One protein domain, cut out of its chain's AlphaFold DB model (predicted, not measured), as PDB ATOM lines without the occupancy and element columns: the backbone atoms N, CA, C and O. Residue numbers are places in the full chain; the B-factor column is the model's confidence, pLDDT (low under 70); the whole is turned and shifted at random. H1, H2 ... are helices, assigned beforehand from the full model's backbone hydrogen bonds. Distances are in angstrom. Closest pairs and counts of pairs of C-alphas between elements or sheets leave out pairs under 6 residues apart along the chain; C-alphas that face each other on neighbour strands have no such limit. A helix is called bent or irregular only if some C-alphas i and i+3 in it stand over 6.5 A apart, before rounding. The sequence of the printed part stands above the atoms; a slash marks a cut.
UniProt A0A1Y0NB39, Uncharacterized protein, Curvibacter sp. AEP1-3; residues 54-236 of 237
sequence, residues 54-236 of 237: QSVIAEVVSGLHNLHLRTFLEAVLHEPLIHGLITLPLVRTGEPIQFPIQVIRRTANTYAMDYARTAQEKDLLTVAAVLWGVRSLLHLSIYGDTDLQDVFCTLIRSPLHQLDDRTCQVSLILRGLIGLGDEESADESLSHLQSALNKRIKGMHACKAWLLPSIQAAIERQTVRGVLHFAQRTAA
ATOM      1  N   GLN A  54     154.520 156.541 159.914       95.94
ATOM      2  CA  GLN A  54     154.546 157.931 159.446       95.94
ATOM      3  C   GLN A  54     154.671 158.927 160.605       95.94
ATOM      4  O   GLN A  54     155.445 159.876 160.518       95.94
ATOM      5  N   SER A  55     153.963 158.691 161.714       95.62
ATOM      6  CA  SER A  55     154.085 159.519 162.919       95.62
ATOM      7  C   SER A  55     155.486 159.418 163.518       95.62
ATOM      8  O   SER A  55     156.052 160.421 163.928       95.62
ATOM      9  N   VAL A  56     156.081 158.222 163.500       95.06
ATOM     10  CA  VAL A  56     157.452 158.005 163.987       95.06
ATOM     11  C   VAL A  56     158.468 158.738 163.109       95.06
ATOM     12  O   VAL A  56     159.378 159.365 163.643       95.06
ATOM     13  N   ILE A  57     158.307 158.700 161.781       96.69
ATOM     14  CA  ILE A  57     159.144 159.463 160.839       96.69
ATOM     15  C   ILE A  57     159.026 160.963 161.129       96.69
ATOM     16  O   ILE A  57     160.041 161.634 161.305       96.69
ATOM     17  N   ALA A  58     157.798 161.478 161.244       96.88
ATOM     18  CA  ALA A  58     157.552 162.889 161.524       96.88
ATOM     19  C   ALA A  58     158.159 163.332 162.866       96.88
ATOM     20  O   ALA A  58     158.765 164.400 162.943       96.88
ATOM     21  N   GLU A  59     158.060 162.511 163.914       95.81
ATOM     22  CA  GLU A  59     158.691 162.773 165.214       95.81
ATOM     23  C   GLU A  59     160.222 162.805 165.128       95.81
ATOM     24  O   GLU A  59     160.847 163.697 165.697       95.81
ATOM     25  N   VAL A  60     160.836 161.864 164.399       95.94
ATOM     26  CA  VAL A  60     162.296 161.835 164.203       95.94
ATOM     27  C   VAL A  60     162.769 163.100 163.489       95.94
ATOM     28  O   VAL A  60     163.727 163.729 163.927       95.94
ATOM     29  N   VAL A  61     162.086 163.488 162.410       97.56
ATOM     30  CA  VAL A  61     162.439 164.665 161.603       97.56
ATOM     31  C   VAL A  61     162.212 165.958 162.395       97.56
ATOM     32  O   VAL A  61     163.104 166.802 162.482       97.56
ATOM     33  N   SER A  62     161.046 166.117 163.025       96.69
ATOM     34  CA  SER A  62     160.712 167.324 163.802       96.69
ATOM     35  C   SER A  62     161.548 167.486 165.075       96.69
ATOM     36  O   SER A  62     161.728 168.615 165.529       96.69
ATOM     37  N   GLY A  63     162.103 166.394 165.612       95.44
ATOM     38  CA  GLY A  63     162.992 166.408 166.774       95.44
ATOM     39  C   GLY A  63     164.379 167.012 166.525       95.44
ATOM     40  O   GLY A  63     165.090 167.278 167.494       95.44
ATOM     41  N   LEU A  64     164.766 167.238 165.263       97.44
ATOM     42  CA  LEU A  64     166.038 167.874 164.898       97.44
ATOM     43  C   LEU A  64     165.932 169.400 164.989       97.44
ATOM     44  O   LEU A  64     164.990 169.983 164.452       97.44
ATOM     45  N   HIS A  65     166.914 170.060 165.601       97.06
ATOM     46  CA  HIS A  65     166.951 171.522 165.744       97.06
ATOM     47  C   HIS A  65     167.471 172.208 164.475       97.06
ATOM     48  O   HIS A  65     166.979 173.266 164.082       97.06
ATOM     49  N   ASN A  66     168.452 171.600 163.811       97.00
ATOM     50  CA  ASN A  66     169.050 172.104 162.586       97.00
ATOM     51  C   ASN A  66     168.114 171.879 161.384       97.00
ATOM     52  O   ASN A  66     167.843 170.745 160.983       97.00
ATOM     53  N   LEU A  67     167.657 172.978 160.774       97.88
ATOM     54  CA  LEU A  67     166.739 172.955 159.630       97.88
ATOM     55  C   LEU A  67     167.309 172.201 158.417       97.88
ATOM     56  O   LEU A  67     166.572 171.497 157.734       97.88
ATOM     57  N   HIS A  68     168.606 172.327 158.141       98.00
ATOM     58  CA  HIS A  68     169.229 171.689 156.982       98.00
ATOM     59  C   HIS A  68     169.324 170.173 157.158       98.00
ATOM     60  O   HIS A  68     168.971 169.436 156.239       98.00
ATOM     61  N   LEU A  69     169.693 169.708 158.356       98.00
ATOM     62  CA  LEU A  69     169.655 168.286 158.707       98.00
ATOM     63  C   LEU A  69     168.229 167.731 158.695       98.00
ATOM     64  O   LEU A  69     168.025 166.600 158.259       98.00
ATOM     65  N   ARG A  70     167.242 168.530 159.116       98.25
ATOM     66  CA  ARG A  70     165.824 168.170 159.035       98.25
ATOM     67  C   ARG A  70     165.391 167.924 157.593       98.25
ATOM     68  O   ARG A  70     164.900 166.840 157.299       98.25
ATOM     69  N   THR A  71     165.615 168.891 156.699       98.19
ATOM     70  CA  THR A  71     165.273 168.757 155.272       98.19
ATOM     71  C   THR A  71     166.019 167.592 154.622       98.19
ATOM     72  O   THR A  71     165.431 166.836 153.853       98.19
ATOM     73  N   PHE A  72     167.302 167.421 154.950       98.50
ATOM     74  CA  PHE A  72     168.105 166.305 154.460       98.50
ATOM     75  C   PHE A  72     167.517 164.954 154.885       98.50
ATOM     76  O   PHE A  72     167.265 164.096 154.038       98.50
ATOM     77  N   LEU A  73     167.265 164.761 156.185       98.50
ATOM     78  CA  LEU A  73     166.761 163.491 156.697       98.50
ATOM     79  C   LEU A  73     165.352 163.202 156.177       98.50
ATOM     80  O   LEU A  73     165.049 162.064 155.829       98.50
ATOM     81  N   GLU A  74     164.506 164.225 156.085       98.38
ATOM     82  CA  GLU A  74     163.180 164.113 155.491       98.38
ATOM     83  C   GLU A  74     163.255 163.610 154.046       98.38
ATOM     84  O   GLU A  74     162.575 162.640 153.718       98.38
ATOM     85  N   ALA A  75     164.117 164.197 153.210       98.25
ATOM     86  CA  ALA A  75     164.291 163.767 151.825       98.25
ATOM     87  C   ALA A  75     164.769 162.308 151.724       98.25
ATOM     88  O   ALA A  75     164.264 161.552 150.897       98.25
ATOM     89  N   VAL A  76     165.691 161.887 152.598       98.19
ATOM     90  CA  VAL A  76     166.179 160.500 152.638       98.19
ATOM     91  C   VAL A  76     165.079 159.522 153.067       98.19
ATOM     92  O   VAL A  76     164.914 158.477 152.447       98.19
ATOM     93  N   LEU A  77     164.302 159.837 154.109       97.75
ATOM     94  CA  LEU A  77     163.243 158.945 154.612       97.75
ATOM     95  C   LEU A  77     162.002 158.883 153.699       97.75
ATOM     96  O   LEU A  77     161.178 157.978 153.856       97.75
ATOM     97  N   HIS A  78     161.869 159.829 152.766       96.94
ATOM     98  CA  HIS A  78     160.852 159.823 151.709       96.94
ATOM     99  C   HIS A  78     161.331 159.184 150.401       96.94
ATOM    100  O   HIS A  78     160.518 159.009 149.492       96.94
ATOM    101  N   GLU A  79     162.608 158.815 150.288       97.62
ATOM    102  CA  GLU A  79     163.079 158.035 149.147       97.62
ATOM    103  C   GLU A  79     162.290 156.705 149.102       97.62
ATOM    104  O   GLU A  79     162.211 156.022 150.127       97.62
ATOM    105  N   PRO A  80     161.647 156.346 147.972       95.25
ATOM    106  CA  PRO A  80     160.705 155.229 147.914       95.25
ATOM    107  C   PRO A  80     161.222 153.887 148.444       95.25
ATOM    108  O   PRO A  80     160.477 153.187 149.140       95.25
ATOM    109  N   LEU A  81     162.469 153.514 148.140       92.75
ATOM    110  CA  LEU A  81     163.041 152.248 148.607       92.75
ATOM    111  C   LEU A  81     163.275 152.286 150.118       92.75
ATOM    112  O   LEU A  81     162.867 151.365 150.831       92.75
ATOM    113  N   ILE A  82     163.858 153.371 150.627       95.50
ATOM    114  CA  ILE A  82     164.066 153.578 152.064       95.50
ATOM    115  C   ILE A  82     162.723 153.591 152.795       95.50
ATOM    116  O   ILE A  82     162.563 152.876 153.787       95.50
ATOM    117  N   HIS A  83     161.742 154.340 152.289       96.06
ATOM    118  CA  HIS A  83     160.407 154.438 152.866       96.06
ATOM    119  C   HIS A  83     159.729 153.066 152.956       96.06
ATOM    120  O   HIS A  83     159.215 152.690 154.013       96.06
ATOM    121  N   GLY A  84     159.771 152.277 151.878       92.88
ATOM    122  CA  GLY A  84     159.216 150.923 151.861       92.88
ATOM    123  C   GLY A  84     159.856 150.012 152.913       92.88
ATOM    124  O   GLY A  84     159.151 149.287 153.616       92.88
ATOM    125  N   LEU A  85     161.178 150.098 153.090       91.69
ATOM    126  CA  LEU A  85     161.905 149.293 154.073       91.69
ATOM    127  C   LEU A  85     161.595 149.699 155.516       91.69
ATOM    128  O   LEU A  85     161.333 148.840 156.357       91.69
ATOM    129  N   ILE A  86     161.611 150.995 155.827       94.00
ATOM    130  CA  ILE A  86     161.441 151.471 157.210       94.00
ATOM    131  C   ILE A  86     159.993 151.363 157.712       94.00
ATOM    132  O   ILE A  86     159.766 151.371 158.927       94.00
ATOM    133  N   THR A  87     159.028 151.260 156.792       94.50
ATOM    134  CA  THR A  87     157.592 151.097 157.076       94.50
ATOM    135  C   THR A  87     157.108 149.647 156.952       94.50
ATOM    136  O   THR A  87     155.927 149.373 157.176       94.50
ATOM    137  N   LEU A  88     158.006 148.699 156.660       90.06
ATOM    138  CA  LEU A  88     157.682 147.278 156.568       90.06
ATOM    139  C   LEU A  88     157.232 146.730 157.939       90.06
ATOM    140  O   LEU A  88     157.996 146.814 158.900       90.06
ATOM    141  N   PRO A  89     156.027 146.149 158.077       88.69
ATOM    142  CA  PRO A  89     155.570 145.623 159.357       88.69
ATOM    143  C   PRO A  89     156.371 144.381 159.769       88.69
ATOM    144  O   PRO A  89     156.413 143.373 159.063       88.69
ATOM    145  N   LEU A  90     156.952 144.436 160.963       84.31
ATOM    146  CA  LEU A  90     157.608 143.323 161.637       84.31
ATOM    147  C   LEU A  90     156.563 142.584 162.466       84.31
ATOM    148  O   LEU A  90     156.066 143.096 163.471       84.31
ATOM    149  N   VAL A  91     156.217 141.377 162.023       82.00
ATOM    150  CA  VAL A  91     155.210 140.537 162.677       82.00
ATOM    151  C   VAL A  91     155.896 139.350 163.336       82.00
ATOM    152  O   VAL A  91     156.444 138.486 162.647       82.00
ATOM    153  N   ARG A  92     155.813 139.289 164.666       77.81
ATOM    154  CA  ARG A  92     156.251 138.155 165.484       77.81
ATOM    155  C   ARG A  92     155.064 137.550 166.215       77.81
ATOM    156  O   ARG A  92     154.147 138.256 166.626       77.81
ATOM    157  N   THR A  93     155.070 136.229 166.351       79.69
ATOM    158  CA  THR A  93     153.989 135.499 167.014       79.69
ATOM    159  C   THR A  93     153.883 135.937 168.474       79.69
ATOM    160  O   THR A  93     154.844 135.804 169.222       79.69
ATOM    161  N   GLY A  94     152.717 136.454 168.874       80.12
ATOM    162  CA  GLY A  94     152.451 136.888 170.252       80.12
ATOM    163  C   GLY A  94     152.958 138.288 170.621       80.12
ATOM    164  O   GLY A  94     152.761 138.707 171.757       80.12
ATOM    165  N   GLU A  95     153.561 139.032 169.689       81.31
ATOM    166  CA  GLU A  95     154.041 140.401 169.916       81.31
ATOM    167  C   GLU A  95     153.224 141.431 169.110       81.31
ATOM    168  O   GLU A  95     152.688 141.106 168.044       81.31
ATOM    169  N   PRO A  96     153.122 142.689 169.582       83.25
ATOM    170  CA  PRO A  96     152.519 143.758 168.794       83.25
ATOM    171  C   PRO A  96     153.320 144.007 167.510       83.25
ATOM    172  O   PRO A  96     154.544 143.883 167.496       83.25
ATOM    173  N   ILE A  97     152.629 144.413 166.440       84.50
ATOM    174  CA  ILE A  97     153.275 144.805 165.180       84.50
ATOM    175  C   ILE A  97     154.231 145.966 165.458       84.50
ATOM    176  O   ILE A  97     153.826 146.988 166.017       84.50
ATOM    177  N   GLN A  98     155.485 145.812 165.043       87.31
ATOM    178  CA  GLN A  98     156.501 146.858 165.125       87.31
ATOM    179  C   GLN A  98     156.973 147.257 163.732       87.31
ATOM    180  O   GLN A  98     156.804 146.515 162.770       87.31
ATOM    181  N   PHE A  99     157.594 148.427 163.628       91.00
ATOM    182  CA  PHE A  99     158.179 148.912 162.380       91.00
ATOM    183  C   PHE A  99     159.677 149.172 162.567       91.00
ATOM    184  O   PHE A  99     160.065 149.661 163.634       91.00
ATOM    185  N   PRO A 100     160.534 148.920 161.558       91.00
ATOM    186  CA  PRO A 100     161.967 149.170 161.662       91.00
ATOM    187  C   PRO A 100     162.288 150.600 162.095       91.00
ATOM    188  O   PRO A 100     163.161 150.797 162.938       91.00
ATOM    189  N   ILE A 101     161.526 151.593 161.616       94.06
ATOM    190  CA  ILE A 101     161.714 152.992 162.019       94.06
ATOM    191  C   ILE A 101     161.571 153.217 163.532       94.06
ATOM    192  O   ILE A 101     162.268 154.059 164.093       94.06
ATOM    193  N   GLN A 102     160.728 152.450 164.229       92.06
ATOM    194  CA  GLN A 102     160.569 152.568 165.685       92.06
ATOM    195  C   GLN A 102     161.836 152.122 166.421       92.06
ATOM    196  O   GLN A 102     162.254 152.768 167.386       92.06
ATOM    197  N   VAL A 103     162.450 151.036 165.947       88.31
ATOM    198  CA  VAL A 103     163.703 150.500 166.494       88.31
ATOM    199  C   VAL A 103     164.853 151.449 166.187       88.31
ATOM    200  O   VAL A 103     165.601 151.810 167.093       88.31
ATOM    201  N   ILE A 104     164.940 151.920 164.941       91.31
ATOM    202  CA  ILE A 104     165.943 152.898 164.511       91.31
ATOM    203  C   ILE A 104     165.839 154.174 165.352       91.31
ATOM    204  O   ILE A 104     166.842 154.600 165.918       91.31
ATOM    205  N   ARG A 105     164.633 154.740 165.521       93.25
ATOM    206  CA  ARG A 105     164.402 155.924 166.363       93.25
ATOM    207  C   ARG A 105     164.876 155.700 167.792       93.25
ATOM    208  O   ARG A 105     165.561 156.556 168.342       93.25
ATOM    209  N   ARG A 106     164.490 154.581 168.422       89.94
ATOM    210  CA  ARG A 106     164.882 154.295 169.812       89.94
ATOM    211  C   ARG A 106     166.404 154.273 169.939       89.94
ATOM    212  O   ARG A 106     166.937 154.948 170.812       89.94
ATOM    213  N   THR A 107     167.083 153.566 169.040       85.69
ATOM    214  CA  THR A 107     168.548 153.485 169.026       85.69
ATOM    215  C   THR A 107     169.190 154.847 168.786       85.69
ATOM    216  O   THR A 107     170.108 155.215 169.516       85.69
ATOM    217  N   ALA A 108     168.685 155.622 167.823       90.56
ATOM    218  CA  ALA A 108     169.189 156.958 167.519       90.56
ATOM    219  C   ALA A 108     169.027 157.925 168.702       90.56
ATOM    220  O   ALA A 108     169.960 158.658 169.019       90.56
ATOM    221  N   ASN A 109     167.886 157.882 169.396       90.31
ATOM    222  CA  ASN A 109     167.631 158.712 170.573       90.31
ATOM    223  C   ASN A 109     168.543 158.340 171.742       90.31
ATOM    224  O   ASN A 109     169.152 159.227 172.331       90.31
ATOM    225  N   THR A 110     168.657 157.050 172.071       87.62
ATOM    226  CA  THR A 110     169.581 156.589 173.119       87.62
ATOM    227  C   THR A 110     171.003 157.032 172.802       87.62
ATOM    228  O   THR A 110     171.675 157.621 173.639       87.62
ATOM    229  N   TYR A 111     171.430 156.839 171.556       83.12
ATOM    230  CA  TYR A 111     172.769 157.198 171.125       83.12
ATOM    231  C   TYR A 111     173.034 158.708 171.208       83.12
ATOM    232  O   TYR A 111     174.041 159.139 171.765       83.12
ATOM    233  N   ALA A 112     172.110 159.532 170.723       88.12
ATOM    234  CA  ALA A 112     172.261 160.976 170.802       88.12
ATOM    235  C   ALA A 112     172.231 161.492 172.253       88.12
ATOM    236  O   ALA A 112     172.896 162.476 172.550       88.12
ATOM    237  N   MET A 113     171.507 160.835 173.168       89.12
ATOM    238  CA  MET A 113     171.480 161.228 174.585       89.12
ATOM    239  C   MET A 113     172.736 160.827 175.356       89.12
ATOM    240  O   MET A 113     173.176 161.589 176.211       89.12
ATOM    241  N   ASP A 114     173.327 159.679 175.038       87.81
ATOM    242  CA  ASP A 114     174.500 159.177 175.758       87.81
ATOM    243  C   ASP A 114     175.800 159.904 175.364       87.81
ATOM    244  O   ASP A 114     176.747 159.937 176.152       87.81
ATOM    245  N   TYR A 115     175.873 160.461 174.146       86.56
ATOM    246  CA  TYR A 115     177.143 160.922 173.565       86.56
ATOM    247  C   TYR A 115     177.172 162.377 173.097       86.56
ATOM    248  O   TYR A 115     178.267 162.932 172.986       86.56
ATOM    249  N   ALA A 116     176.027 163.004 172.821       90.25
ATOM    250  CA  ALA A 116     176.025 164.401 172.406       90.25
ATOM    251  C   ALA A 116     176.316 165.327 173.589       90.25
ATOM    252  O   ALA A 116     175.679 165.238 174.639       90.25
ATOM    253  N   ARG A 117     177.231 166.272 173.393       91.81
ATOM    254  CA  ARG A 117     177.520 167.359 174.339       91.81
ATOM    255  C   ARG A 117     176.777 168.632 173.969       91.81
ATOM    256  O   ARG A 117     176.489 169.453 174.835       91.81
ATOM    257  N   THR A 118     176.458 168.798 172.687       93.25
ATOM    258  CA  THR A 118     175.750 169.968 172.158       93.25
ATOM    259  C   THR A 118     174.488 169.568 171.395       93.25
ATOM    260  O   THR A 118     174.331 168.425 170.964       93.25
ATOM    261  N   ALA A 119     173.572 170.520 171.190       94.12
ATOM    262  CA  ALA A 119     172.372 170.289 170.381       94.12
ATOM    263  C   ALA A 119     172.714 169.932 168.920       94.12
ATOM    264  O   ALA A 119     172.063 169.081 168.323       94.12
ATOM    265  N   GLN A 120     173.772 170.531 168.366       93.81
ATOM    266  CA  GLN A 120     174.240 170.227 167.015       93.81
ATOM    267  C   GLN A 120     174.800 168.804 166.914       93.81
ATOM    268  O   GLN A 120     174.477 168.083 165.971       93.81
ATOM    269  N   GLU A 121     175.606 168.379 167.890       93.00
ATOM    270  CA  GLU A 121     176.091 166.997 167.964       93.00
ATOM    271  C   GLU A 121     174.932 166.015 168.119       93.00
ATOM    272  O   GLU A 121     174.927 164.971 167.476       93.00
ATOM    273  N   LYS A 122     173.918 166.366 168.918       94.44
ATOM    274  CA  LYS A 122     172.717 165.545 169.093       94.44
ATOM    275  C   LYS A 122     172.025 165.306 167.756       94.44
ATOM    276  O   LYS A 122     171.781 164.153 167.410       94.44
ATOM    277  N   ASP A 123     171.774 166.369 166.994       96.31
ATOM    278  CA  ASP A 123     171.144 166.265 165.678       96.31
ATOM    279  C   ASP A 123     171.998 165.427 164.708       96.31
ATOM    280  O   ASP A 123     171.479 164.521 164.055       96.31
ATOM    281  N   LEU A 124     173.314 165.672 164.647       95.12
ATOM    282  CA  LEU A 124     174.250 164.915 163.805       95.12
ATOM    283  C   LEU A 124     174.270 163.422 164.154       95.12
ATOM    284  O   LEU A 124     174.185 162.579 163.262       95.12
ATOM    285  N   LEU A 125     174.355 163.086 165.443       92.88
ATOM    286  CA  LEU A 125     174.377 161.704 165.918       92.88
ATOM    287  C   LEU A 125     173.031 161.011 165.692       92.88
ATOM    288  O   LEU A 125     173.016 159.837 165.322       92.88
ATOM    289  N   THR A 126     171.910 161.721 165.860       94.62
ATOM    290  CA  THR A 126     170.582 161.200 165.509       94.62
ATOM    291  C   THR A 126     170.505 160.879 164.017       94.62
ATOM    292  O   THR A 126     170.162 159.751 163.667       94.62
ATOM    293  N   VAL A 127     170.870 161.818 163.136       96.81
ATOM    294  CA  VAL A 127     170.839 161.607 161.676       96.81
ATOM    295  C   VAL A 127     171.763 160.458 161.275       96.81
ATOM    296  O   VAL A 127     171.330 159.549 160.569       96.81
ATOM    297  N   ALA A 128     173.004 160.441 161.767       94.88
ATOM    298  CA  ALA A 128     173.959 159.380 161.466       94.88
ATOM    299  C   ALA A 128     173.442 158.005 161.920       94.88
ATOM    300  O   ALA A 128     173.484 157.052 161.144       94.88
ATOM    301  N   ALA A 129     172.894 157.892 163.133       92.44
ATOM    302  CA  ALA A 129     172.330 156.637 163.630       92.44
ATOM    303  C   ALA A 129     171.122 156.166 162.802       92.44
ATOM    304  O   ALA A 129     170.993 154.970 162.525       92.44
ATOM    305  N   VAL A 130     170.262 157.090 162.361       95.12
ATOM    306  CA  VAL A 130     169.141 156.763 161.469       95.12
ATOM    307  C   VAL A 130     169.650 156.238 160.128       95.12
ATOM    308  O   VAL A 130     169.211 155.175 159.687       95.12
ATOM    309  N   LEU A 131     170.615 156.926 159.517       96.06
ATOM    310  CA  LEU A 131     171.236 156.522 158.255       96.06
ATOM    311  C   LEU A 131     171.924 155.157 158.349       96.06
ATOM    312  O   LEU A 131     171.752 154.317 157.467       96.06
ATOM    313  N   TRP A 132     172.638 154.890 159.442       92.62
ATOM    314  CA  TRP A 132     173.209 153.572 159.721       92.62
ATOM    315  C   TRP A 132     172.129 152.491 159.847       92.62
ATOM    316  O   TRP A 132     172.313 151.359 159.386       92.62
ATOM    317  N   GLY A 133     170.992 152.830 160.461       91.25
ATOM    318  CA  GLY A 133     169.833 151.950 160.564       91.25
ATOM    319  C   GLY A 133     169.289 151.597 159.183       91.25
ATOM    320  O   GLY A 133     169.160 150.420 158.857       91.25
ATOM    321  N   VAL A 134     169.070 152.609 158.343       94.06
ATOM    322  CA  VAL A 134     168.621 152.454 156.952       94.06
ATOM    323  C   VAL A 134     169.606 151.622 156.130       94.06
ATOM    324  O   VAL A 134     169.200 150.651 155.494       94.06
ATOM    325  N   ARG A 135     170.907 151.923 156.199       93.31
ATOM    326  CA  ARG A 135     171.962 151.145 155.530       93.31
ATOM    327  C   ARG A 135     171.938 149.672 155.949       93.31
ATOM    328  O   ARG A 135     172.111 148.784 155.118       93.31
ATOM    329  N   SER A 136     171.683 149.401 157.230       89.81
ATOM    330  CA  SER A 136     171.566 148.032 157.744       89.81
ATOM    331  C   SER A 136     170.344 147.295 157.191       89.81
ATOM    332  O   SER A 136     170.429 146.086 156.988       89.81
ATOM    333  N   LEU A 137     169.235 148.000 156.935       90.50
ATOM    334  CA  LEU A 137     168.049 147.440 156.276       90.50
ATOM    335  C   LEU A 137     168.297 147.186 154.786       90.50
ATOM    336  O   LEU A 137     167.931 146.126 154.290       90.50
ATOM    337  N   LEU A 138     168.966 148.115 154.097       91.25
ATOM    338  CA  LEU A 138     169.311 147.984 152.676       91.25
ATOM    339  C   LEU A 138     170.192 146.762 152.404       91.25
ATOM    340  O   LEU A 138     169.979 146.054 151.425       91.25
ATOM    341  N   HIS A 139     171.120 146.449 153.313       88.81
ATOM    342  CA  HIS A 139     171.920 145.220 153.242       88.81
ATOM    343  C   HIS A 139     171.048 143.951 153.140       88.81
ATOM    344  O   HIS A 139     171.516 142.923 152.662       88.81
ATOM    345  N   LEU A 140     169.803 143.979 153.626       84.81
ATOM    346  CA  LEU A 140     168.893 142.827 153.597       84.81
ATOM    347  C   LEU A 140     168.075 142.741 152.309       84.81
ATOM    348  O   LEU A 140     167.523 141.685 152.022       84.81
ATOM    349  N   SER A 141     167.970 143.842 151.565       85.62
ATOM    350  CA  SER A 141     167.182 143.926 150.333       85.62
ATOM    351  C   SER A 141     168.017 143.829 149.059       85.62
ATOM    352  O   SER A 141     167.456 143.642 147.983       85.62
ATOM    353  N   ILE A 142     169.335 144.003 149.154       87.25
ATOM    354  CA  ILE A 142     170.234 143.914 148.001       87.25
ATOM    355  C   ILE A 142     170.532 142.439 147.708       87.25
ATOM    356  O   ILE A 142     170.921 141.686 148.599       87.25
ATOM    357  N   TYR A 143     170.354 142.044 146.448       84.25
ATOM    358  CA  TYR A 143     170.643 140.704 145.940       84.25
ATOM    359  C   TYR A 143     171.816 140.744 144.949       84.25
ATOM    360  O   TYR A 143     171.947 141.689 144.171       84.25
ATOM    361  N   GLY A 144     172.628 139.682 144.936       88.19
ATOM    362  CA  GLY A 144     173.760 139.524 144.015       88.19
ATOM    363  C   GLY A 144     175.017 140.289 144.439       88.19
ATOM    364  O   GLY A 144     175.179 140.627 145.608       88.19
ATOM    365  N   ASP A 145     175.891 140.570 143.471       91.19
ATOM    366  CA  ASP A 145     177.208 141.200 143.682       91.19
ATOM    367  C   ASP A 145     177.150 142.738 143.740       91.19
ATOM    368  O   ASP A 145     178.148 143.422 143.514       91.19
ATOM    369  N   THR A 146     175.971 143.308 143.998       92.19
ATOM    370  CA  THR A 146     175.819 144.764 144.080       92.19
ATOM    371  C   THR A 146     176.392 145.261 145.401       92.19
ATOM    372  O   THR A 146     175.977 144.811 146.471       92.19
ATOM    373  N   ASP A 147     177.313 146.218 145.334       93.81
ATOM    374  CA  ASP A 147     177.913 146.790 146.528       93.81
ATOM    375  C   ASP A 147     176.913 147.666 147.312       93.81
ATOM    376  O   ASP A 147     176.210 148.525 146.770       93.81
ATOM    377  N   LEU A 148     176.831 147.434 148.628       92.62
ATOM    378  CA  LEU A 148     175.911 148.152 149.515       92.62
ATOM    379  C   LEU A 148     176.251 149.639 149.614       92.62
ATOM    380  O   LEU A 148     175.337 150.458 149.746       92.62
ATOM    381  N   GLN A 149     177.541 149.980 149.630       93.69
ATOM    382  CA  GLN A 149     177.975 151.368 149.724       93.69
ATOM    383  C   GLN A 149     177.512 152.124 148.482       93.69
ATOM    384  O   GLN A 149     176.929 153.193 148.631       93.69
ATOM    385  N   ASP A 150     177.678 151.551 147.290       94.44
ATOM    386  CA  ASP A 150     177.259 152.178 146.033       94.44
ATOM    387  C   ASP A 150     175.750 152.445 145.984       94.44
ATOM    388  O   ASP A 150     175.320 153.555 145.648       94.44
ATOM    389  N   VAL A 151     174.932 151.464 146.385       95.19
ATOM    390  CA  VAL A 151     173.470 151.636 146.462       95.19
ATOM    391  C   VAL A 151     173.118 152.717 147.475       95.19
ATOM    392  O   VAL A 151     172.388 153.653 147.155       95.19
ATOM    393  N   PHE A 152     173.660 152.628 148.690       95.81
ATOM    394  CA  PHE A 152     173.371 153.587 149.750       95.81
ATOM    395  C   PHE A 152     173.782 155.016 149.362       95.81
ATOM    396  O   PHE A 152     172.977 155.939 149.494       95.81
ATOM    397  N   CYS A 153     174.987 155.187 148.813       95.44
ATOM    398  CA  CYS A 153     175.478 156.451 148.271       95.44
ATOM    399  C   CYS A 153     174.546 156.996 147.196       95.44
ATOM    400  O   CYS A 153     174.206 158.174 147.237       95.44
ATOM    401  N   THR A 154     174.100 156.153 146.263       96.62
ATOM    402  CA  THR A 154     173.200 156.561 145.177       96.62
ATOM    403  C   THR A 154     171.884 157.116 145.716       96.62
ATOM    404  O   THR A 154     171.448 158.179 145.271       96.62
ATOM    405  N   LEU A 155     171.286 156.456 146.714       96.81
ATOM    406  CA  LEU A 155     170.010 156.875 147.304       96.81
ATOM    407  C   LEU A 155     170.116 158.210 148.047       96.81
ATOM    408  O   LEU A 155     169.210 159.037 147.964       96.81
ATOM    409  N   ILE A 156     171.229 158.452 148.745       97.12
ATOM    410  CA  ILE A 156     171.399 159.682 149.528       97.12
ATOM    411  C   ILE A 156     172.133 160.798 148.775       97.12
ATOM    412  O   ILE A 156     172.223 161.909 149.294       97.12
ATOM    413  N   ARG A 157     172.644 160.543 147.561       96.44
ATOM    414  CA  ARG A 157     173.501 161.478 146.812       96.44
ATOM    415  C   ARG A 157     172.853 162.840 146.602       96.44
ATOM    416  O   ARG A 157     173.479 163.857 146.879       96.44
ATOM    417  N   SER A 158     171.619 162.864 146.098       97.50
ATOM    418  CA  SER A 158     170.913 164.120 145.815       97.50
ATOM    419  C   SER A 158     170.628 164.921 147.100       97.50
ATOM    420  O   SER A 158     171.049 166.079 147.164       97.50
ATOM    421  N   PRO A 159     170.035 164.333 148.162       98.06
ATOM    422  CA  PRO A 159     169.909 165.010 149.454       98.06
ATOM    423  C   PRO A 159     171.244 165.505 150.025       98.06
ATOM    424  O   PRO A 159     171.309 166.606 150.568       98.06
ATOM    425  N   LEU A 160     172.313 164.717 149.897       96.94
ATOM    426  CA  LEU A 160     173.624 165.056 150.446       96.94
ATOM    427  C   LEU A 160     174.274 166.234 149.704       96.94
ATOM    428  O   LEU A 160     174.816 167.119 150.356       96.94
ATOM    429  N   HIS A 161     174.146 166.303 148.375       97.31
ATOM    430  CA  HIS A 161     174.565 167.481 147.606       97.31
ATOM    431  C   HIS A 161     173.801 168.742 148.031       97.31
ATOM    432  O   HIS A 161     174.405 169.785 148.248       97.31
ATOM    433  N   GLN A 162     172.487 168.646 148.249       97.88
ATOM    434  CA  GLN A 162     171.710 169.789 148.750       97.88
ATOM    435  C   GLN A 162     172.147 170.221 150.158       97.88
ATOM    436  O   GLN A 162     172.039 171.399 150.507       97.88
ATOM    437  N   LEU A 163     172.610 169.279 150.985       97.50
ATOM    438  CA  LEU A 163     173.178 169.581 152.296       97.50
ATOM    439  C   LEU A 163     174.553 170.257 152.176       97.50
ATOM    440  O   LEU A 163     174.826 171.161 152.966       97.50
ATOM    441  N   ASP A 164     175.381 169.878 151.196       96.75
ATOM    442  CA  ASP A 164     176.660 170.549 150.907       96.75
ATOM    443  C   ASP A 164     176.465 172.018 150.562       96.75
ATOM    444  O   ASP A 164     177.116 172.877 151.161       96.75
ATOM    445  N   ASP A 165     175.538 172.294 149.641       97.56
ATOM    446  CA  ASP A 165     175.261 173.642 149.139       97.56
ATOM    447  C   ASP A 165     174.815 174.587 150.263       97.56
ATOM    448  O   ASP A 165     175.039 175.796 150.207       97.56
ATOM    449  N   ARG A 166     174.172 174.036 151.300       97.06
ATOM    450  CA  ARG A 166     173.656 174.798 152.445       97.06
ATOM    451  C   ARG A 166     174.665 174.883 153.586       97.06
ATOM    452  O   ARG A 166     174.821 175.944 154.186       97.06
ATOM    453  N   THR A 167     175.317 173.771 153.920       95.25
ATOM    454  CA  THR A 167     176.204 173.641 155.084       95.25
ATOM    455  C   THR A 167     177.313 172.614 154.839       95.25
ATOM    456  O   THR A 167     177.257 171.488 155.344       95.25
ATOM    457  N   CYS A 168     178.362 173.023 154.124       93.19
ATOM    458  CA  CYS A 168     179.510 172.168 153.797       93.19
ATOM    459  C   CYS A 168     180.109 171.455 155.027       93.19
ATOM    460  O   CYS A 168     180.245 170.235 155.025       93.19
ATOM    461  N   GLN A 169     180.366 172.176 156.126       91.38
ATOM    462  CA  GLN A 169     180.952 171.587 157.340       91.38
ATOM    463  C   GLN A 169     180.080 170.476 157.953       91.38
ATOM    464  O   GLN A 169     180.585 169.422 158.327       91.38
ATOM    465  N   VAL A 170     178.763 170.686 158.038       92.75
ATOM    466  CA  VAL A 170     177.822 169.689 158.581       92.75
ATOM    467  C   VAL A 170     177.795 168.445 157.699       92.75
ATOM    468  O   VAL A 170     177.783 167.331 158.216       92.75
ATOM    469  N   SER A 171     177.825 168.631 156.380       94.44
ATOM    470  CA  SER A 171     177.859 167.532 155.418       94.44
ATOM    471  C   SER A 171     179.162 166.730 155.494       94.44
ATOM    472  O   SER A 171     179.122 165.501 155.539       94.44
ATOM    473  N   LEU A 172     180.315 167.402 155.597       91.19
ATOM    474  CA  LEU A 172     181.619 166.758 155.803       91.19
ATOM    475  C   LEU A 172     181.626 165.912 157.078       91.19
ATOM    476  O   LEU A 172     181.991 164.737 157.039       91.19
ATOM    477  N   ILE A 173     181.145 166.480 158.188       91.12
ATOM    478  CA  ILE A 173     181.046 165.754 159.454       91.12
ATOM    479  C   ILE A 173     180.127 164.545 159.309       91.12
ATOM    480  O   ILE A 173     180.491 163.434 159.699       91.12
ATOM    481  N   LEU A 174     178.950 164.742 158.714       93.69
ATOM    482  CA  LEU A 174     177.989 163.670 158.522       93.69
ATOM    483  C   LEU A 174     178.597 162.535 157.695       93.69
ATOM    484  O   LEU A 174     178.528 161.398 158.151       93.69
ATOM    485  N   ARG A 175     179.253 162.831 156.560       93.38
ATOM    486  CA  ARG A 175     179.981 161.846 155.734       93.38
ATOM    487  C   ARG A 175     180.993 161.052 156.547       93.38
ATOM    488  O   ARG A 175     180.987 159.826 156.467       93.38
ATOM    489  N   GLY A 176     181.807 161.726 157.359       89.75
ATOM    490  CA  GLY A 176     182.767 161.070 158.249       89.75
ATOM    491  C   GLY A 176     182.105 160.131 159.263       89.75
ATOM    492  O   GLY A 176     182.651 159.074 159.567       89.75
ATOM    493  N   LEU A 177     180.906 160.465 159.754       89.56
ATOM    494  CA  LEU A 177     180.142 159.624 160.688       89.56
ATOM    495  C   LEU A 177     179.482 158.407 160.022       89.56
ATOM    496  O   LEU A 177     179.282 157.379 160.675       89.56
ATOM    497  N   ILE A 178     179.125 158.501 158.741       91.19
ATOM    498  CA  ILE A 178     178.490 157.403 157.989       91.19
ATOM    499  C   ILE A 178     179.475 156.583 157.140       91.19
ATOM    500  O   ILE A 178     179.053 155.662 156.437       91.19
ATOM    501  N   GLY A 179     180.775 156.892 157.216       89.56
ATOM    502  CA  GLY A 179     181.824 156.208 156.455       89.56
ATOM    503  C   GLY A 179     181.794 156.524 154.956       89.56
ATOM    504  O   GLY A 179     182.044 155.637 154.145       89.56
ATOM    505  N   LEU A 180     181.411 157.755 154.593       90.44
ATOM    506  CA  LEU A 180     181.476 158.310 153.231       90.44
ATOM    507  C   LEU A 180     182.557 159.398 153.074       90.44
ATOM    508  O   LEU A 180     182.636 160.019 152.018       90.44
ATOM    509  N   GLY A 181     183.298 159.721 154.135       84.31
ATOM    510  CA  GLY A 181     184.330 160.759 154.117       84.31
ATOM    511  C   GLY A 181     185.717 160.197 153.823       84.31
ATOM    512  O   GLY A 181     185.968 159.019 154.068       84.31
ATOM    513  N   ASP A 182     186.613 161.061 153.352       80.38
ATOM    514  CA  ASP A 182     188.030 160.736 153.202       80.38
ATOM    515  C   ASP A 182     188.713 160.724 154.581       80.38
ATOM    516  O   ASP A 182     188.583 161.678 155.358       80.38
ATOM    517  N   GLU A 183     189.464 159.656 154.868       68.44
ATOM    518  CA  GLU A 183     190.163 159.415 156.147       68.44
ATOM    519  C   GLU A 183     191.136 160.555 156.530       68.44
ATOM    520  O   GLU A 183     191.413 160.768 157.707       68.44
ATOM    521  N   GLU A 184     191.623 161.332 155.555       66.12
ATOM    522  CA  GLU A 184     192.600 162.412 155.768       66.12
ATOM    523  C   GLU A 184     191.994 163.723 156.302       66.12
ATOM    524  O   GLU A 184     192.730 164.613 156.722       66.12
ATOM    525  N   SER A 185     190.663 163.857 156.326       59.81
ATOM    526  CA  SER A 185     189.971 165.105 156.708       59.81
ATOM    527  C   SER A 185     189.493 165.157 158.166       59.81
ATOM    528  O   SER A 185     188.727 166.047 158.545       59.81
ATOM    529  N   ALA A 186     189.909 164.199 158.999       59.12
ATOM    530  CA  ALA A 186     189.412 164.066 160.364       59.12
ATOM    531  C   ALA A 186     189.977 165.151 161.302       59.12
ATOM    532  O   ALA A 186     191.010 164.971 161.944       59.12
ATOM    533  N   ASP A 187     189.255 166.266 161.424       70.19
ATOM    534  CA  ASP A 187     189.418 167.228 162.520       70.19
ATOM    535  C   ASP A 187     189.377 166.516 163.887       70.19
ATOM    536  O   ASP A 187     188.581 165.597 164.102       70.19
ATOM    537  N   GLU A 188     190.143 166.985 164.881       72.50
ATOM    538  CA  GLU A 188     190.086 166.444 166.257       72.50
ATOM    539  C   GLU A 188     188.657 166.443 166.827       72.50
ATOM    540  O   GLU A 188     188.265 165.534 167.566       72.50
ATOM    541  N   SER A 189     187.840 167.417 166.419       67.56
ATOM    542  CA  SER A 189     186.424 167.517 166.787       67.56
ATOM    543  C   SER A 189     185.592 166.330 166.287       67.56
ATOM    544  O   SER A 189     184.621 165.954 166.936       67.56
ATOM    545  N   LEU A 190     185.977 165.687 165.184       71.31
ATOM    546  CA  LEU A 190     185.315 164.493 164.655       71.31
ATOM    547  C   LEU A 190     185.695 163.221 165.400       71.31
ATOM    548  O   LEU A 190     184.855 162.332 165.558       71.31
ATOM    549  N   SER A 191     186.927 163.155 165.905       78.25
ATOM    550  CA  SER A 191     187.472 161.947 166.530       78.25
ATOM    551  C   SER A 191     186.610 161.443 167.694       78.25
ATOM    552  O   SER A 191     186.381 160.238 167.834       78.25
ATOM    553  N   HIS A 192     186.054 162.352 168.505       84.25
ATOM    554  CA  HIS A 192     185.224 161.974 169.646       84.25
ATOM    555  C   HIS A 192     183.854 161.429 169.213       84.25
ATOM    556  O   HIS A 192     183.406 160.417 169.758       84.25
ATOM    557  N   LEU A 193     183.221 162.043 168.206       82.19
ATOM    558  CA  LEU A 193     181.939 161.588 167.659       82.19
ATOM    559  C   LEU A 193     182.102 160.253 166.928       82.19
ATOM    560  O   LEU A 193     181.301 159.342 167.130       82.19
ATOM    561  N   GLN A 194     183.166 160.096 166.138       79.94
ATOM    562  CA  GLN A 194     183.490 158.841 165.456       79.94
ATOM    563  C   GLN A 194     183.814 157.720 166.452       79.94
ATOM    564  O   GLN A 194     183.334 156.598 166.297       79.94
ATOM    565  N   SER A 195     184.569 158.009 167.518       81.38
ATOM    566  CA  SER A 195     184.857 157.043 168.589       81.38
ATOM    567  C   SER A 195     183.585 156.593 169.315       81.38
ATOM    568  O   SER A 195     183.402 155.395 169.564       81.38
ATOM    569  N   ALA A 196     182.672 157.525 169.608       77.31
ATOM    570  CA  ALA A 196     181.355 157.201 170.148       77.31
ATOM    571  C   ALA A 196     180.575 156.273 169.199       77.31
ATOM    572  O   ALA A 196     179.994 155.275 169.642       77.31
ATOM    573  N   LEU A 197     180.649 156.534 167.891       73.56
ATOM    574  CA  LEU A 197     179.845 155.836 166.890       73.56
ATOM    575  C   LEU A 197     180.373 154.425 166.650       73.56
ATOM    576  O   LEU A 197     179.614 153.458 166.707       73.56
ATOM    577  N   ASN A 198     181.692 154.271 166.558       76.50
ATOM    578  CA  ASN A 198     182.366 152.979 166.427       76.50
ATOM    579  C   ASN A 198     182.129 152.053 167.630       76.50
ATOM    580  O   ASN A 198     181.935 150.845 167.462       76.50
ATOM    581  N   LYS A 199     182.069 152.596 168.855       72.62
ATOM    582  CA  LYS A 199     181.720 151.805 170.050       72.62
ATOM    583  C   LYS A 199     180.301 151.240 169.981       72.62
ATOM    584  O   LYS A 199     180.033 150.204 170.596       72.62
ATOM    585  N   ARG A 200     179.394 151.886 169.240       66.31
ATOM    586  CA  ARG A 200     177.970 151.531 169.205       66.31
ATOM    587  C   ARG A 200     177.463 150.941 167.901       66.31
ATOM    588  O   ARG A 200     176.468 150.227 167.973       66.31
ATOM    589  N   ILE A 201     178.191 151.045 166.789       67.50
ATOM    590  CA  ILE A 201     177.992 150.175 165.616       67.50
ATOM    591  C   ILE A 201     177.984 148.703 166.063       67.50
ATOM    592  O   ILE A 201     177.096 147.945 165.683       67.50
ATOM    593  N   LYS A 202     178.858 148.325 167.009       67.31
ATOM    594  CA  LYS A 202     178.837 147.004 167.668       67.31
ATOM    595  C   LYS A 202     177.492 146.667 168.333       67.31
ATOM    596  O   LYS A 202     177.027 145.538 168.233       67.31
ATOM    597  N   GLY A 203     176.847 147.638 168.979       62.38
ATOM    598  CA  GLY A 203     175.512 147.483 169.571       62.38
ATOM    599  C   GLY A 203     174.386 147.477 168.531       62.38
ATOM    600  O   GLY A 203     173.426 146.719 168.654       62.38
ATOM    601  N   MET A 204     174.520 148.250 167.454       64.12
ATOM    602  CA  MET A 204     173.596 148.215 166.321       64.12
ATOM    603  C   MET A 204     173.658 146.897 165.551       64.12
ATOM    604  O   MET A 204     172.625 146.441 165.073       64.12
ATOM    605  N   HIS A 205     174.809 146.225 165.500       68.38
ATOM    606  CA  HIS A 205     174.889 144.853 165.000       68.38
ATOM    607  C   HIS A 205     174.041 143.879 165.830       68.38
ATOM    608  O   HIS A 205     173.461 142.956 165.262       68.38
ATOM    609  N   ALA A 206     173.870 144.113 167.136       63.75
ATOM    610  CA  ALA A 206     172.929 143.340 167.947       63.75
ATOM    611  C   ALA A 206     171.465 143.653 167.580       63.75
ATOM    612  O   ALA A 206     170.648 142.739 167.488       63.75
ATOM    613  N   CYS A 207     171.134 144.915 167.264       61.59
ATOM    614  CA  CYS A 207     169.835 145.256 166.666       61.59
ATOM    615  C   CYS A 207     169.649 144.613 165.286       61.59
ATOM    616  O   CYS A 207     168.561 144.132 165.002       61.59
ATOM    617  N   LYS A 208     170.692 144.547 164.447       69.62
ATOM    618  CA  LYS A 208     170.664 143.822 163.167       69.62
ATOM    619  C   LYS A 208     170.355 142.347 163.403       69.62
ATOM    620  O   LYS A 208     169.457 141.832 162.756       69.62
ATOM    621  N   ALA A 209     171.026 141.697 164.357       70.56
ATOM    622  CA  ALA A 209     170.750 140.308 164.727       70.56
ATOM    623  C   ALA A 209     169.305 140.111 165.215       70.56
ATOM    624  O   ALA A 209     168.675 139.106 164.898       70.56
ATOM    625  N   TRP A 210     168.755 141.095 165.931       67.19
ATOM    626  CA  TRP A 210     167.357 141.076 166.354       67.19
ATOM    627  C   TRP A 210     166.386 141.308 165.184       67.19
ATOM    628  O   TRP A 210     165.374 140.627 165.085       67.19
ATOM    629  N   LEU A 211     166.677 142.238 164.276       68.56
ATOM    630  CA  LEU A 211     165.795 142.621 163.171       68.56
ATOM    631  C   LEU A 211     165.811 141.619 162.007       68.56
ATOM    632  O   LEU A 211     164.774 141.428 161.368       68.56
ATOM    633  N   LEU A 212     166.953 140.968 161.755       75.31
ATOM    634  CA  LEU A 212     167.188 140.101 160.593       75.31
ATOM    635  C   LEU A 212     166.071 139.071 160.380       75.31
ATOM    636  O   LEU A 212     165.488 139.070 159.299       75.31
ATOM    637  N   PRO A 213     165.708 138.239 161.382       75.12
ATOM    638  CA  PRO A 213     164.765 137.146 161.155       75.12
ATOM    639  C   PRO A 213     163.362 137.657 160.820       75.12
ATOM    640  O   PRO A 213     162.631 137.046 160.049       75.12
ATOM    641  N   SER A 214     162.975 138.800 161.393       74.38
ATOM    642  CA  SER A 214     161.644 139.381 161.194       74.38
ATOM    643  C   SER A 214     161.521 140.101 159.862       74.38
ATOM    644  O   SER A 214     160.484 139.993 159.214       74.38
ATOM    645  N   ILE A 215     162.577 140.800 159.443       72.44
ATOM    646  CA  ILE A 215     162.620 141.444 158.130       72.44
ATOM    647  C   ILE A 215     162.687 140.387 157.038       72.44
ATOM    648  O   ILE A 215     161.915 140.464 156.091       72.44
ATOM    649  N   GLN A 216     163.543 139.377 157.188       77.25
ATOM    650  CA  GLN A 216     163.652 138.304 156.208       77.25
ATOM    651  C   GLN A 216     162.317 137.566 156.047       77.25
ATOM    652  O   GLN A 216     161.829 137.439 154.928       77.25
ATOM    653  N   ALA A 217     161.648 137.208 157.150       76.19
ATOM    654  CA  ALA A 217     160.313 136.613 157.091       76.19
ATOM    655  C   ALA A 217     159.265 137.544 156.448       76.19
ATOM    656  O   ALA A 217     158.342 137.077 155.777       76.19
ATOM    657  N   ALA A 218     159.368 138.861 156.650       74.00
ATOM    658  CA  ALA A 218     158.469 139.831 156.028       74.00
ATOM    659  C   ALA A 218     158.724 139.974 154.517       74.00
ATOM    660  O   ALA A 218     157.761 139.973 153.746       74.00
ATOM    661  N   ILE A 219     159.991 140.029 154.096       72.38
ATOM    662  CA  ILE A 219     160.404 140.053 152.687       72.38
ATOM    663  C   ILE A 219     159.952 138.766 151.997       72.38
ATOM    664  O   ILE A 219     159.265 138.836 150.984       72.38
ATOM    665  N   GLU A 220     160.229 137.596 152.574       76.88
ATOM    666  CA  GLU A 220     159.802 136.301 152.026       76.88
ATOM    667  C   GLU A 220     158.280 136.246 151.835       76.88
ATOM    668  O   GLU A 220     157.798 135.852 150.772       76.88
ATOM    669  N   ARG A 221     157.496 136.728 152.810       76.50
ATOM    670  CA  ARG A 221     156.028 136.814 152.684       76.50
ATOM    671  C   ARG A 221     155.582 137.758 151.568       76.50
ATOM    672  O   ARG A 221     154.584 137.470 150.905       76.50
ATOM    673  N   GLN A 222     156.273 138.879 151.368       70.69
ATOM    674  CA  GLN A 222     155.965 139.815 150.286       70.69
ATOM    675  C   GLN A 222     156.340 139.246 148.918       70.69
ATOM    676  O   GLN A 222     155.522 139.326 148.004       70.69
ATOM    677  N   THR A 223     157.499 138.603 148.790       70.19
ATOM    678  CA  THR A 223     157.928 137.931 147.558       70.19
ATOM    679  C   THR A 223     156.949 136.822 147.182       70.19
ATOM    680  O   THR A 223     156.466 136.788 146.053       70.19
ATOM    681  N   VAL A 224     156.554 135.974 148.140       62.12
ATOM    682  CA  VAL A 224     155.559 134.910 147.914       62.12
ATOM    683  C   VAL A 224     154.207 135.492 147.491       62.12
ATOM    684  O   VAL A 224     153.590 134.989 146.551       62.12
ATOM    685  N   ARG A 225     153.749 136.583 148.121       63.94
ATOM    686  CA  ARG A 225     152.513 137.272 147.704       63.94
ATOM    687  C   ARG A 225     152.616 137.879 146.308       63.94
ATOM    688  O   ARG A 225     151.654 137.783 145.551       63.94
ATOM    689  N   GLY A 226     153.751 138.483 145.964       64.38
ATOM    690  CA  GLY A 226     153.998 139.046 144.636       64.38
ATOM    691  C   GLY A 226     153.944 137.975 143.546       64.38
ATOM    692  O   GLY A 226     153.243 138.148 142.550       64.38
ATOM    693  N   VAL A 227     154.599 136.833 143.779       54.44
ATOM    694  CA  VAL A 227     154.595 135.682 142.861       54.44
ATOM    695  C   VAL A 227     153.196 135.077 142.724       54.44
ATOM    696  O   VAL A 227     152.763 134.801 141.608       54.44
ATOM    697  N   LEU A 228     152.447 134.929 143.822       48.19
ATOM    698  CA  LEU A 228     151.066 134.430 143.780       48.19
ATOM    699  C   LEU A 228     150.131 135.362 143.001       48.19
ATOM    700  O   LEU A 228     149.352 134.888 142.177       48.19
ATOM    701  N   HIS A 229     150.224 136.678 143.211       63.91
ATOM    702  CA  HIS A 229     149.426 137.643 142.451       63.91
ATOM    703  C   HIS A 229     149.785 137.657 140.961       63.91
ATOM    704  O   HIS A 229     148.896 137.819 140.124       63.91
ATOM    705  N   PHE A 230     151.063 137.475 140.620       52.16
ATOM    706  CA  PHE A 230     151.497 137.346 139.233       52.16
ATOM    707  C   PHE A 230     150.946 136.063 138.592       52.16
ATOM    708  O   PHE A 230     150.300 136.144 137.551       52.16
ATOM    709  N   ALA A 231     151.089 134.912 139.260       50.03
ATOM    710  CA  ALA A 231     150.583 133.622 138.785       50.03
ATOM    711  C   ALA A 231     149.053 133.616 138.596       50.03
ATOM    712  O   ALA A 231     148.546 133.071 137.617       50.03
ATOM    713  N   GLN A 232     148.310 134.268 139.499       67.69
ATOM    714  CA  GLN A 232     146.855 134.425 139.381       67.69
ATOM    715  C   GLN A 232     146.449 135.313 138.198       67.69
ATOM    716  O   GLN A 232     145.434 135.041 137.564       67.69
ATOM    717  N   ARG A 233     147.232 136.352 137.872       67.88
ATOM    718  CA  ARG A 233     146.976 137.189 136.688       67.88
ATOM    719  C   ARG A 233     147.288 136.458 135.387       67.88
ATOM    720  O   ARG A 233     146.536 136.618 134.436       67.88
ATOM    721  N   THR A 234     148.352 135.657 135.347       66.06
ATOM    722  CA  THR A 234     148.707 134.873 134.153       66.06
ATOM    723  C   THR A 234     147.773 133.689 133.923       66.06
ATOM    724  O   THR A 234     147.577 133.303 132.783       66.06
ATOM    725  N   ALA A 235     147.178 133.123 134.977       62.38
ATOM    726  CA  ALA A 235     146.206 132.031 134.855       62.38
ATOM    727  C   ALA A 235     144.793 132.495 134.449       62.38
ATOM    728  O   ALA A 235     143.944 131.662 134.146       62.38
ATOM    729  N   ALA A 236     144.522 133.803 134.489       68.75
ATOM    730  CA  ALA A 236     143.237 134.398 134.119       68.75
ATOM    731  C   ALA A 236     143.208 134.952 132.678       68.75
ATOM    732  O   ALA A 236     142.212 135.564 132.290       68.75
TER     733      ALA A 236
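AT A GLANCE: This is residues 54 to 236 of the 237 residues of an uncharacterized protein of Curvibacter sp. AEP1-3 (UniProt A0A1Y0NB39). The longest helix, H8, runs along one side of a compact body of helices as its arm H8a, then bends away as H8b, and residues 223 to 236 stick out as the end of a long arm. H5 passes through the middle of the body, with H2, H3, H4, H6a, H7 and H8a packed round it; H1 and H6b pack on H2 farther out. The printed part has 183 residues with eight named helices, H1 to H8 in chain order, and no named strand; the class is all helix. It is compact, with a radius of gyration of the C-alphas of 17.6 A, and elongated, spanning 63 by 35 by 30 A.

IN THESE COORDINATES: H8, residues 188 to 234, was assigned as one helix by its hydrogen bonds but is bent, with C-alphas 210 and 213 7.0 A apart. Its arms are H8a, residues 188 to 210, 34.1 A long from C-alpha 188 at (190.086, 166.444, 166.257), and H8b, residues 213 to 234, 31.5 A long, ending at C-alpha 234 at (148.707, 134.873, 134.153). H5, residues 119 to 141, is 33.5 A long, and H4, residues 100 to 115, is 22.6 A. H1 is residues 54 to 62, beginning at C-alpha 54 at (154.546, 157.931, 159.446); H2 is 67 to 77, H3 is 80 to 86 and H7 is 168 to 178. H6, residues 148 to 166, was also assigned as one helix by its hydrogen bonds but is bent, with C-alphas 155 and 158 7.5 A apart; its arms are H6a, 148 to 155, and H6b, 158 to 166.

HOW THE PARTS SIT: H8a and H8b stand at a steep tilt of 63 degrees, and H8a has a kink of 34 degrees near residue 202. H4, H5 and H8a form a bundle, three helices that touch one another. H5 is the hub, touching six helices; its closest C-alphas to H8a are Ser 136 and Lys 208, 6.9 A apart. H4 and H5 are a hairpin, closest at the C-alphas of Ala 108 and Thr 126, 4.9 A. H2 touches H6b at a shallow tilt of 5 degrees, opposite ways, closest at the C-alphas of Phe 72 and Pro 159, 5.5 A. H1 and H2 are a hairpin, closest at the C-alphas of Val 61 and Arg 70, 5.5 A. H3 touches H5 about perpendicular, at 82 degrees, closest at the C-alphas of Ile 82 and Val 134, 6.8 A. In H5 17 of 19 and in H8a 14 of 19 O i to N i+4 pairs are within hydrogen-bond range; in H1, H2, H3, H4, H6a, H6b, H7 and H8b every such pair is.

THE WHOLE: The C-alphas farthest apart, those of Glu 188 and Ala 236, are 65.2 A apart. The printed part has no cut, and the link from H3 to H4, residues 87 to 99, is long. The mean pLDDT of the printed part is 85.6; 29 residues are under 70, among them 200 to 208 and 224 to 236.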